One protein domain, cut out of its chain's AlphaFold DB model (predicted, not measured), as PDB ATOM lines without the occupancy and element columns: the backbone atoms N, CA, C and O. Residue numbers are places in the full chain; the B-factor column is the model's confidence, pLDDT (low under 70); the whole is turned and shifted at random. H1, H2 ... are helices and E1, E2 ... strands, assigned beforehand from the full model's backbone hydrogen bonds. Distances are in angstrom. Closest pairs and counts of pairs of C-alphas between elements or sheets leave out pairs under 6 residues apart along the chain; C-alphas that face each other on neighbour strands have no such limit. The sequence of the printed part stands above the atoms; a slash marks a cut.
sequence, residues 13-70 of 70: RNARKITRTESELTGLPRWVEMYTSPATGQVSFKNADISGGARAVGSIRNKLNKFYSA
ATOM      1  N   ARG A  13       8.542 -20.645 -20.902       87.69
ATOM      2  CA  ARG A  13       9.586 -19.618 -21.107       87.69
ATOM      3  C   ARG A  13      10.557 -19.960 -22.239       87.69
ATOM      4  O   ARG A  13      11.136 -19.054 -22.815       87.69
ATOM      5  N   ASN A  14      10.708 -21.244 -22.558       87.69
ATOM      6  CA  ASN A  14      11.564 -21.726 -23.636       87.69
ATOM      7  C   ASN A  14      10.777 -22.025 -24.921       87.69
ATOM      8  O   ASN A  14      11.252 -22.779 -25.774       87.69
ATOM      9  N   ALA A  15       9.556 -21.491 -25.045       89.19
ATOM     10  CA  ALA A  15       8.772 -21.643 -26.257       89.19
ATOM     11  C   ALA A  15       9.504 -21.011 -27.442       89.19
ATOM     12  O   ALA A  15       9.975 -19.877 -27.366       89.19
ATOM     13  N   ARG A  16       9.591 -21.760 -28.540       91.44
ATOM     14  CA  ARG A  16      10.204 -21.302 -29.786       91.44
ATOM     15  C   ARG A  16       9.234 -21.451 -30.939       91.44
ATOM     16  O   ARG A  16       8.394 -22.347 -30.924       91.44
ATOM     17  N   LYS A  17       9.391 -20.624 -31.967       91.62
ATOM     18  CA  LYS A  17       8.658 -20.810 -33.220       91.62
ATOM     19  C   LYS A  17       9.023 -22.150 -33.856       91.62
ATOM     20  O   LYS A  17      10.154 -22.635 -33.702       91.62
ATOM     21  N   ILE A  18       8.061 -22.750 -34.546       89.94
ATOM     22  CA  ILE A  18       8.298 -24.011 -35.247       89.94
ATOM     23  C   ILE A  18       9.266 -23.775 -36.414       89.94
ATOM     24  O   ILE A  18       9.240 -22.731 -37.077       89.94
ATOM     25  N   THR A  19      10.140 -24.741 -36.673       89.69
ATOM     26  CA  THR A  19      11.021 -24.703 -37.840       89.69
ATOM     27  C   THR A  19      10.235 -25.004 -39.113       89.69
ATOM     28  O   THR A  19       9.105 -25.493 -39.080       89.69
ATOM     29  N   ARG A  20      10.834 -24.718 -40.272       89.50
ATOM     30  CA  ARG A  20      10.218 -25.022 -41.568       89.50
ATOM     31  C   ARG A  20       9.851 -26.509 -41.687       89.50
ATOM     32  O   ARG A  20       8.720 -26.822 -42.031       89.50
ATOM     33  N   THR A  21      10.765 -27.397 -41.315       89.38
ATOM     34  CA  THR A  21      10.559 -28.850 -41.358       89.38
ATOM     35  C   THR A  21       9.429 -29.299 -40.432       89.38
ATOM     36  O   THR A  21       8.595 -30.113 -40.812       89.38
ATOM     37  N   GLU A  22       9.345 -28.730 -39.226       88.19
ATOM     38  CA  GLU A  22       8.252 -29.025 -38.291       88.19
ATOM     39  C   GLU A  22       6.898 -28.558 -38.833       88.19
ATOM     40  O   GLU A  22       5.901 -29.259 -38.675       88.19
ATOM     41  N   SER A  23       6.863 -27.405 -39.505       89.88
ATOM     42  CA  SER A  23       5.673 -26.876 -40.183       89.88
ATOM     43  C   SER A  23       5.184 -27.813 -41.281       89.88
ATOM     44  O   SER A  23       4.018 -28.196 -41.278       89.88
ATOM     45  N   GLU A  24       6.083 -28.257 -42.157       88.75
ATOM     46  CA  GLU A  24       5.772 -29.173 -43.259       88.75
ATOM     47  C   GLU A  24       5.294 -30.548 -42.745       88.75
ATOM     48  O   GLU A  24       4.333 -31.110 -43.266       88.75
ATOM     49  N   LEU A  25       5.887 -31.066 -41.661       88.50
ATOM     50  CA  LEU A  25       5.483 -32.338 -41.043       88.50
ATOM     51  C   LEU A  25       4.101 -32.279 -40.375       88.50
ATOM     52  O   LEU A  25       3.309 -33.229 -40.443       88.50
ATOM     53  N   THR A  26       3.838 -31.193 -39.652       86.75
ATOM     54  CA  THR A  26       2.664 -31.069 -38.781       86.75
ATOM     55  C   THR A  26       1.480 -30.383 -39.447       86.75
ATOM     56  O   THR A  26       0.358 -30.555 -38.977       86.75
ATOM     57  N   GLY A  27       1.714 -29.635 -40.527       86.44
ATOM     58  CA  GLY A  27       0.732 -28.747 -41.149       86.44
ATOM     59  C   GLY A  27       0.472 -27.470 -40.344       86.44
ATOM     60  O   GLY A  27      -0.405 -26.689 -40.700       86.44
ATOM     61  N   LEU A  28       1.208 -27.246 -39.247       87.25
ATOM     62  CA  LEU A  28       1.040 -26.059 -38.417       87.25
ATOM     63  C   LEU A  28       1.706 -24.839 -39.065       87.25
ATOM     64  O   LEU A  28       2.784 -24.970 -39.648       87.25
ATOM     65  N   PRO A  29       1.130 -23.635 -38.922       88.25
ATOM     66  CA  PRO A  29       1.756 -22.410 -39.402       88.25
ATOM     67  C   PRO A  29       3.076 -22.089 -38.689       88.25
ATOM     68  O   PRO A  29       3.244 -22.341 -37.498       88.25
ATOM     69  N   ARG A  30       3.998 -21.418 -39.387       88.50
ATOM     70  CA  ARG A  30       5.335 -21.075 -38.857       88.50
ATOM     71  C   ARG A  30       5.352 -20.054 -37.716       88.50
ATOM     72  O   ARG A  30       6.378 -19.877 -37.062       88.50
ATOM     73  N   TRP A  31       4.240 -19.363 -37.489       88.50
ATOM     74  CA  TRP A  31       4.081 -18.443 -36.365       88.50
ATOM     75  C   TRP A  31       3.717 -19.165 -35.058       88.50
ATOM     76  O   TRP A  31       3.818 -18.553 -33.994       88.50
ATOM     77  N   VAL A  32       3.326 -20.446 -35.118       90.50
ATOM     78  CA  VAL A  32       3.029 -21.261 -33.933       90.50
ATOM     79  C   VAL A  32       4.287 -21.415 -33.085       90.50
ATOM     80  O   VAL A  32       5.393 -21.597 -33.597       90.50
ATOM     81  N   GLU A  33       4.116 -21.358 -31.768       91.56
ATOM     82  CA  GLU A  33       5.193 -21.589 -30.810       91.56
ATOM     83  C   GLU A  33       5.050 -22.971 -30.165       91.56
ATOM     84  O   GLU A  33       3.950 -23.401 -29.826       91.56
ATOM     85  N   MET A  34       6.166 -23.668 -29.959       91.50
ATOM     86  CA  MET A  34       6.225 -24.979 -29.319       91.50
ATOM     87  C   MET A  34       7.153 -24.967 -28.111       91.50
ATOM     88  O   MET A  34       8.241 -24.390 -28.147       91.50
ATOM     89  N   TYR A  35       6.731 -25.645 -27.048       91.06
ATOM     90  CA  TYR A  35       7.539 -25.916 -25.860       91.06
ATOM     91  C   TYR A  35       7.220 -27.302 -25.311       91.06
ATOM     92  O   TYR A  35       6.144 -27.842 -25.564       91.06
ATOM     93  N   THR A  36       8.123 -27.871 -24.518       89.88
ATOM     94  CA  THR A  36       7.819 -29.108 -23.794       89.88
ATOM     95  C   THR A  36       7.137 -28.759 -22.474       89.88
ATOM     96  O   THR A  36       7.678 -28.003 -21.664       89.88
ATOM     97  N   SER A  37       5.922 -29.262 -22.258       85.94
ATOM     98  CA  SER A  37       5.156 -28.992 -21.041       85.94
ATOM     99  C   SER A  37       5.881 -29.557 -19.820       85.94
ATOM    100  O   SER A  37       6.188 -30.749 -19.816       85.94
ATOM    101  N   PRO A  38       6.123 -28.757 -18.767       84.94
ATOM    102  CA  PRO A  38       6.731 -29.263 -17.540       84.94
ATOM    103  C   PRO A  38       5.810 -30.234 -16.789       84.94
ATOM    104  O   PRO A  38       6.304 -31.106 -16.090       84.94
ATOM    105  N   ALA A  39       4.488 -30.117 -16.960       85.50
ATOM    106  CA  ALA A  39       3.517 -30.969 -16.274       85.50
ATOM    107  C   ALA A  39       3.376 -32.359 -16.916       85.50
ATOM    108  O   ALA A  39       3.089 -33.328 -16.226       85.50
ATOM    109  N   THR A  40       3.549 -32.461 -18.238       84.06
ATOM    110  CA  THR A  40       3.278 -33.707 -18.981       84.06
ATOM    111  C   THR A  40       4.474 -34.244 -19.758       84.06
ATOM    112  O   THR A  40       4.398 -35.341 -20.304       84.06
ATOM    113  N   GLY A  41       5.562 -33.480 -19.884       83.31
ATOM    114  CA  GLY A  41       6.716 -33.837 -20.717       83.31
ATOM    115  C   GLY A  41       6.425 -33.866 -22.223       83.31
ATOM    116  O   GLY A  41       7.270 -34.292 -23.007       83.31
ATOM    117  N   GLN A  42       5.239 -33.425 -22.655       86.94
ATOM    118  CA  GLN A  42       4.807 -33.468 -24.054       86.94
ATOM    119  C   GLN A  42       4.947 -32.110 -24.744       86.94
ATOM    120  O   GLN A  42       4.810 -31.059 -24.113       86.94
ATOM    121  N   VAL A  43       5.135 -32.127 -26.068       89.38
ATOM    122  CA  VAL A  43       5.138 -30.906 -26.882       89.38
ATOM    123  C   VAL A  43       3.762 -30.246 -26.822       89.38
ATOM    124  O   VAL A  43       2.729 -30.860 -27.104       89.38
ATOM    125  N   SER A  44       3.760 -28.989 -26.412       89.19
ATOM    126  CA  SER A  44       2.593 -28.124 -26.331       89.19
ATOM    127  C   SER A  44       2.717 -27.019 -27.361       89.19
ATOM    128  O   SER A  44       3.804 -26.485 -27.580       89.19
ATOM    129  N   PHE A  45       1.588 -26.693 -27.980       89.31
ATOM    130  CA  PHE A  45       1.476 -25.695 -29.034       89.31
ATOM    131  C   PHE A  45       0.831 -24.450 -28.437       89.31
ATOM    132  O   PHE A  45      -0.217 -24.533 -27.800       89.31
ATOM    133  N   LYS A  46       1.472 -23.300 -28.605       84.50
ATOM    134  CA  LYS A  46       0.980 -21.997 -28.171       84.50
ATOM    135  C   LYS A  46       0.560 -21.201 -29.401       84.50
ATOM    136  O   LYS A  46       1.223 -21.247 -30.436       84.50
ATOM    137  N   ASN A  47      -0.550 -20.481 -29.254       81.12
ATOM    138  CA  ASN A  47      -1.228 -19.701 -30.292       81.12
ATOM    139  C   ASN A  47      -1.820 -20.533 -31.445       81.12
ATOM    140  O   ASN A  47      -2.465 -19.964 -32.309       81.12
ATOM    141  N   ALA A  48      -1.646 -21.855 -31.474       77.94
ATOM    142  CA  ALA A  48      -2.241 -22.698 -32.504       77.94
ATOM    143  C   ALA A  48      -3.705 -23.004 -32.181       77.94
ATOM    144  O   ALA A  48      -3.986 -23.591 -31.136       77.94
ATOM    145  N   ASP A  49      -4.604 -22.675 -33.106       75.75
ATOM    146  CA  ASP A  49      -5.941 -23.252 -33.122       75.75
ATOM    147  C   ASP A  49      -5.905 -24.541 -33.952       75.75
ATOM    148  O   ASP A  49      -5.757 -24.522 -35.176       75.75
ATOM    149  N   ILE A  50      -5.904 -25.683 -33.264       78.44
ATOM    150  CA  ILE A  50      -5.777 -26.997 -33.895       78.44
ATOM    151  C   ILE A  50      -7.184 -27.558 -34.087       78.44
ATOM    152  O   ILE A  50      -7.741 -28.215 -33.201       78.44
ATOM    153  N   SER A  51      -7.737 -27.320 -35.275       68.06
ATOM    154  CA  SER A  51      -9.006 -27.913 -35.696       68.06
ATOM    155  C   SER A  51      -8.918 -29.446 -35.637       68.06
ATOM    156  O   SER A  51      -7.993 -30.054 -36.179       68.06
ATOM    157  N   GLY A  52      -9.846 -30.079 -34.911       68.00
ATOM    158  CA  GLY A  52      -9.851 -31.527 -34.643       68.00
ATOM    159  C   GLY A  52      -9.482 -31.937 -33.208       68.00
ATOM    160  O   GLY A  52      -9.475 -33.132 -32.893       68.00
ATOM    161  N   GLY A  53      -9.202 -30.974 -32.321       78.19
ATOM    162  CA  GLY A  53      -9.089 -31.199 -30.876       78.19
ATOM    163  C   GLY A  53      -8.005 -32.213 -30.484       78.19
ATOM    164  O   GLY A  53      -6.956 -32.319 -31.120       78.19
ATOM    165  N   ALA A  54      -8.243 -32.990 -29.422       81.00
ATOM    166  CA  ALA A  54      -7.229 -33.870 -28.825       81.00
ATOM    167  C   ALA A  54      -6.633 -34.913 -29.796       81.00
ATOM    168  O   ALA A  54      -5.446 -35.234 -29.694       81.00
ATOM    169  N   ARG A  55      -7.416 -35.422 -30.760       84.25
ATOM    170  CA  ARG A  55      -6.938 -36.405 -31.752       84.25
ATOM    171  C   ARG A  55      -5.921 -35.796 -32.716       84.25
ATOM    172  O   ARG A  55      -4.874 -36.398 -32.955       84.25
ATOM    173  N   ALA A  56      -6.203 -34.596 -33.226       86.00
ATOM    174  CA  ALA A  56      -5.281 -33.871 -34.096       86.00
ATOM    175  C   ALA A  56      -3.977 -33.538 -33.354       86.00
ATOM    176  O   ALA A  56      -2.888 -33.824 -33.855       86.00
ATOM    177  N   VAL A  57      -4.081 -33.060 -32.108       87.12
ATOM    178  CA  VAL A  57      -2.919 -32.792 -31.244       87.12
ATOM    179  C   VAL A  57      -2.077 -34.054 -31.022       87.12
ATOM    180  O   VAL A  57      -0.850 -34.000 -31.121       87.12
ATOM    181  N   GLY A  58      -2.712 -35.200 -30.757       88.44
ATOM    182  CA  GLY A  58      -2.021 -36.480 -30.580       88.44
ATOM    183  C   GLY A  58      -1.263 -36.930 -31.834       88.44
ATOM    184  O   GLY A  58      -0.097 -37.313 -31.746       88.44
ATOM    185  N   SER A  59      -1.888 -36.816 -33.009       88.75
ATOM    186  CA  SER A  59      -1.247 -37.127 -34.296       88.75
ATOM    187  C   SER A  59      -0.015 -36.249 -34.549       88.75
ATOM    188  O   SER A  59       1.065 -36.758 -34.858       88.75
ATOM    189  N   ILE A  60      -0.138 -34.937 -34.324       90.06
ATOM    190  CA  ILE A  60       0.965 -33.977 -34.460       90.06
ATOM    191  C   ILE A  60       2.112 -34.327 -33.503       90.06
ATOM    192  O   ILE A  60       3.267 -34.412 -33.926       90.06
ATOM    193  N   ARG A  61       1.809 -34.584 -32.222       89.75
ATOM    194  CA  ARG A  61       2.816 -34.989 -31.227       89.75
ATOM    195  C   ARG A  61       3.543 -36.262 -31.639       89.75
ATOM    196  O   ARG A  61       4.755 -36.331 -31.462       89.75
ATOM    197  N   ASN A  62       2.843 -37.245 -32.200       89.94
ATOM    198  CA  ASN A  62       3.461 -38.483 -32.674       89.94
ATOM    199  C   ASN A  62       4.421 -38.240 -33.843       89.94
ATOM    200  O   ASN A  62       5.525 -38.781 -33.833       89.94
ATOM    201  N   LYS A  63       4.043 -37.397 -34.813       89.19
ATOM    202  CA  LYS A  63       4.934 -37.011 -35.919       89.19
ATOM    203  C   LYS A  63       6.193 -36.305 -35.413       89.19
ATOM    204  O   LYS A  63       7.295 -36.698 -35.783       89.19
ATOM    205  N   LEU A  64       6.039 -35.329 -34.516       88.31
ATOM    206  CA  LEU A  64       7.168 -34.606 -33.919       88.31
ATOM    207  C   LEU A  64       8.050 -35.519 -33.066       88.31
ATOM    208  O   LEU A  64       9.268 -35.469 -33.166       88.31
ATOM    209  N   ASN A  65       7.452 -36.402 -32.264       87.62
ATOM    210  CA  ASN A  65       8.207 -37.360 -31.463       87.62
ATOM    211  C   ASN A  65       9.054 -38.293 -32.327       87.62
ATOM    212  O   ASN A  65      10.182 -38.575 -31.935       87.62
ATOM    213  N   LYS A  66       8.529 -38.760 -33.468       86.12
ATOM    214  CA  LYS A  66       9.305 -39.549 -34.434       86.12
ATOM    215  C   LYS A  66      10.436 -38.720 -35.033       86.12
ATOM    216  O   LYS A  66      11.564 -39.181 -35.017       86.12
ATOM    217  N   PHE A  67      10.145 -37.493 -35.466       86.75
ATOM    218  CA  PHE A  67      11.146 -36.584 -36.027       86.75
ATOM    219  C   PHE A  67      12.299 -36.295 -35.058       86.75
ATOM    220  O   PHE A  67      13.445 -36.306 -35.474       86.75
ATOM    221  N   TYR A  68      12.020 -36.091 -33.768       85.19
ATOM    222  CA  TYR A  68      13.076 -35.821 -32.788       85.19
ATOM    223  C   TYR A  68      13.810 -37.073 -32.284       85.19
ATOM    224  O   TYR A  68      14.837 -36.950 -31.621       85.19
ATOM    225  N   SER A  69      13.241 -38.266 -32.488       79.62
ATOM    226  CA  SER A  69      13.872 -39.533 -32.073       79.62
ATOM    227  C   SER A  69      14.635 -40.215 -33.212       79.62
ATOM    228  O   SER A  69      15.259 -41.241 -32.957       79.62
ATOM    229  N   ALA A  70      14.524 -39.686 -34.434       65.19
ATOM    230  CA  ALA A  70      15.354 -40.036 -35.581       65.19
ATOM    231  C   ALA A  70      16.702 -39.311 -35.486       65.19
ATOM    232  O   ALA A  70      17.701 -39.917 -35.920       65.19
TER     233      ALA A  70
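AT A GLANCE: This is residues 13 to 70 of the 70 residues of an uncharacterized protein of marine metagenome (UniProt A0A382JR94). One long helix, H2, has the short helix H1 crossing it at a steep tilt of 49 degrees, touching its residues 60 to 64, and a small hairpin of two strands, E1 and E2, near it with E2 as the strand close to H2 and E1 on the far side of E2. The 58 printed residues hold H1, E1, E2 and H2 in that order, a mixed class with an antiparallel sheet E1 - E2. The whole is compact, with a radius of gyration of the C-alphas of 10.6 A, and rounded, spanning 26 by 25 by 23 A.

HOW THE PARTS SIT: Residues 16 to 17 pair antiparallel with residues 33 to 34 of E1, residues 33 to 36. H1, residues 20 to 26, touches H2, residues 53 to 69, through residues 60 to 64 of H2 alone; the closest C-alphas, Thr 26 and Ile 60, are 5.5 A apart, at a steep tilt of 49 degrees, opposite ways. E1 and E2, residues 43 to 46, form a hairpin at 147 degrees, with N 44 and O 35 within hydrogen-bond range at 2.8 A. The closest C-alphas of E2 and H2, Val 43 and Arg 61, are 6.4 A apart. H1 and E2 are apart, as are E1 and H2. Every O i to N i+4 pair in H1 and H2 is within hydrogen-bond range.

IN THESE COORDINATES: H1 begins at C-alpha 20 (10.218, -25.022, -41.568) and is 10.1 A long; E1 is 10.6 A, E2 9.9 A. H2, 24.5 A, ends at C-alpha 69 (13.872, -39.533, -32.073).

THE WHOLE: The C-alphas of Asp 49 and Ala 70, the farthest apart, are 27.2 A apart. The printed part has no cut, and its three links are short. Residues 51 to 52 and 70 have pLDDT under 70.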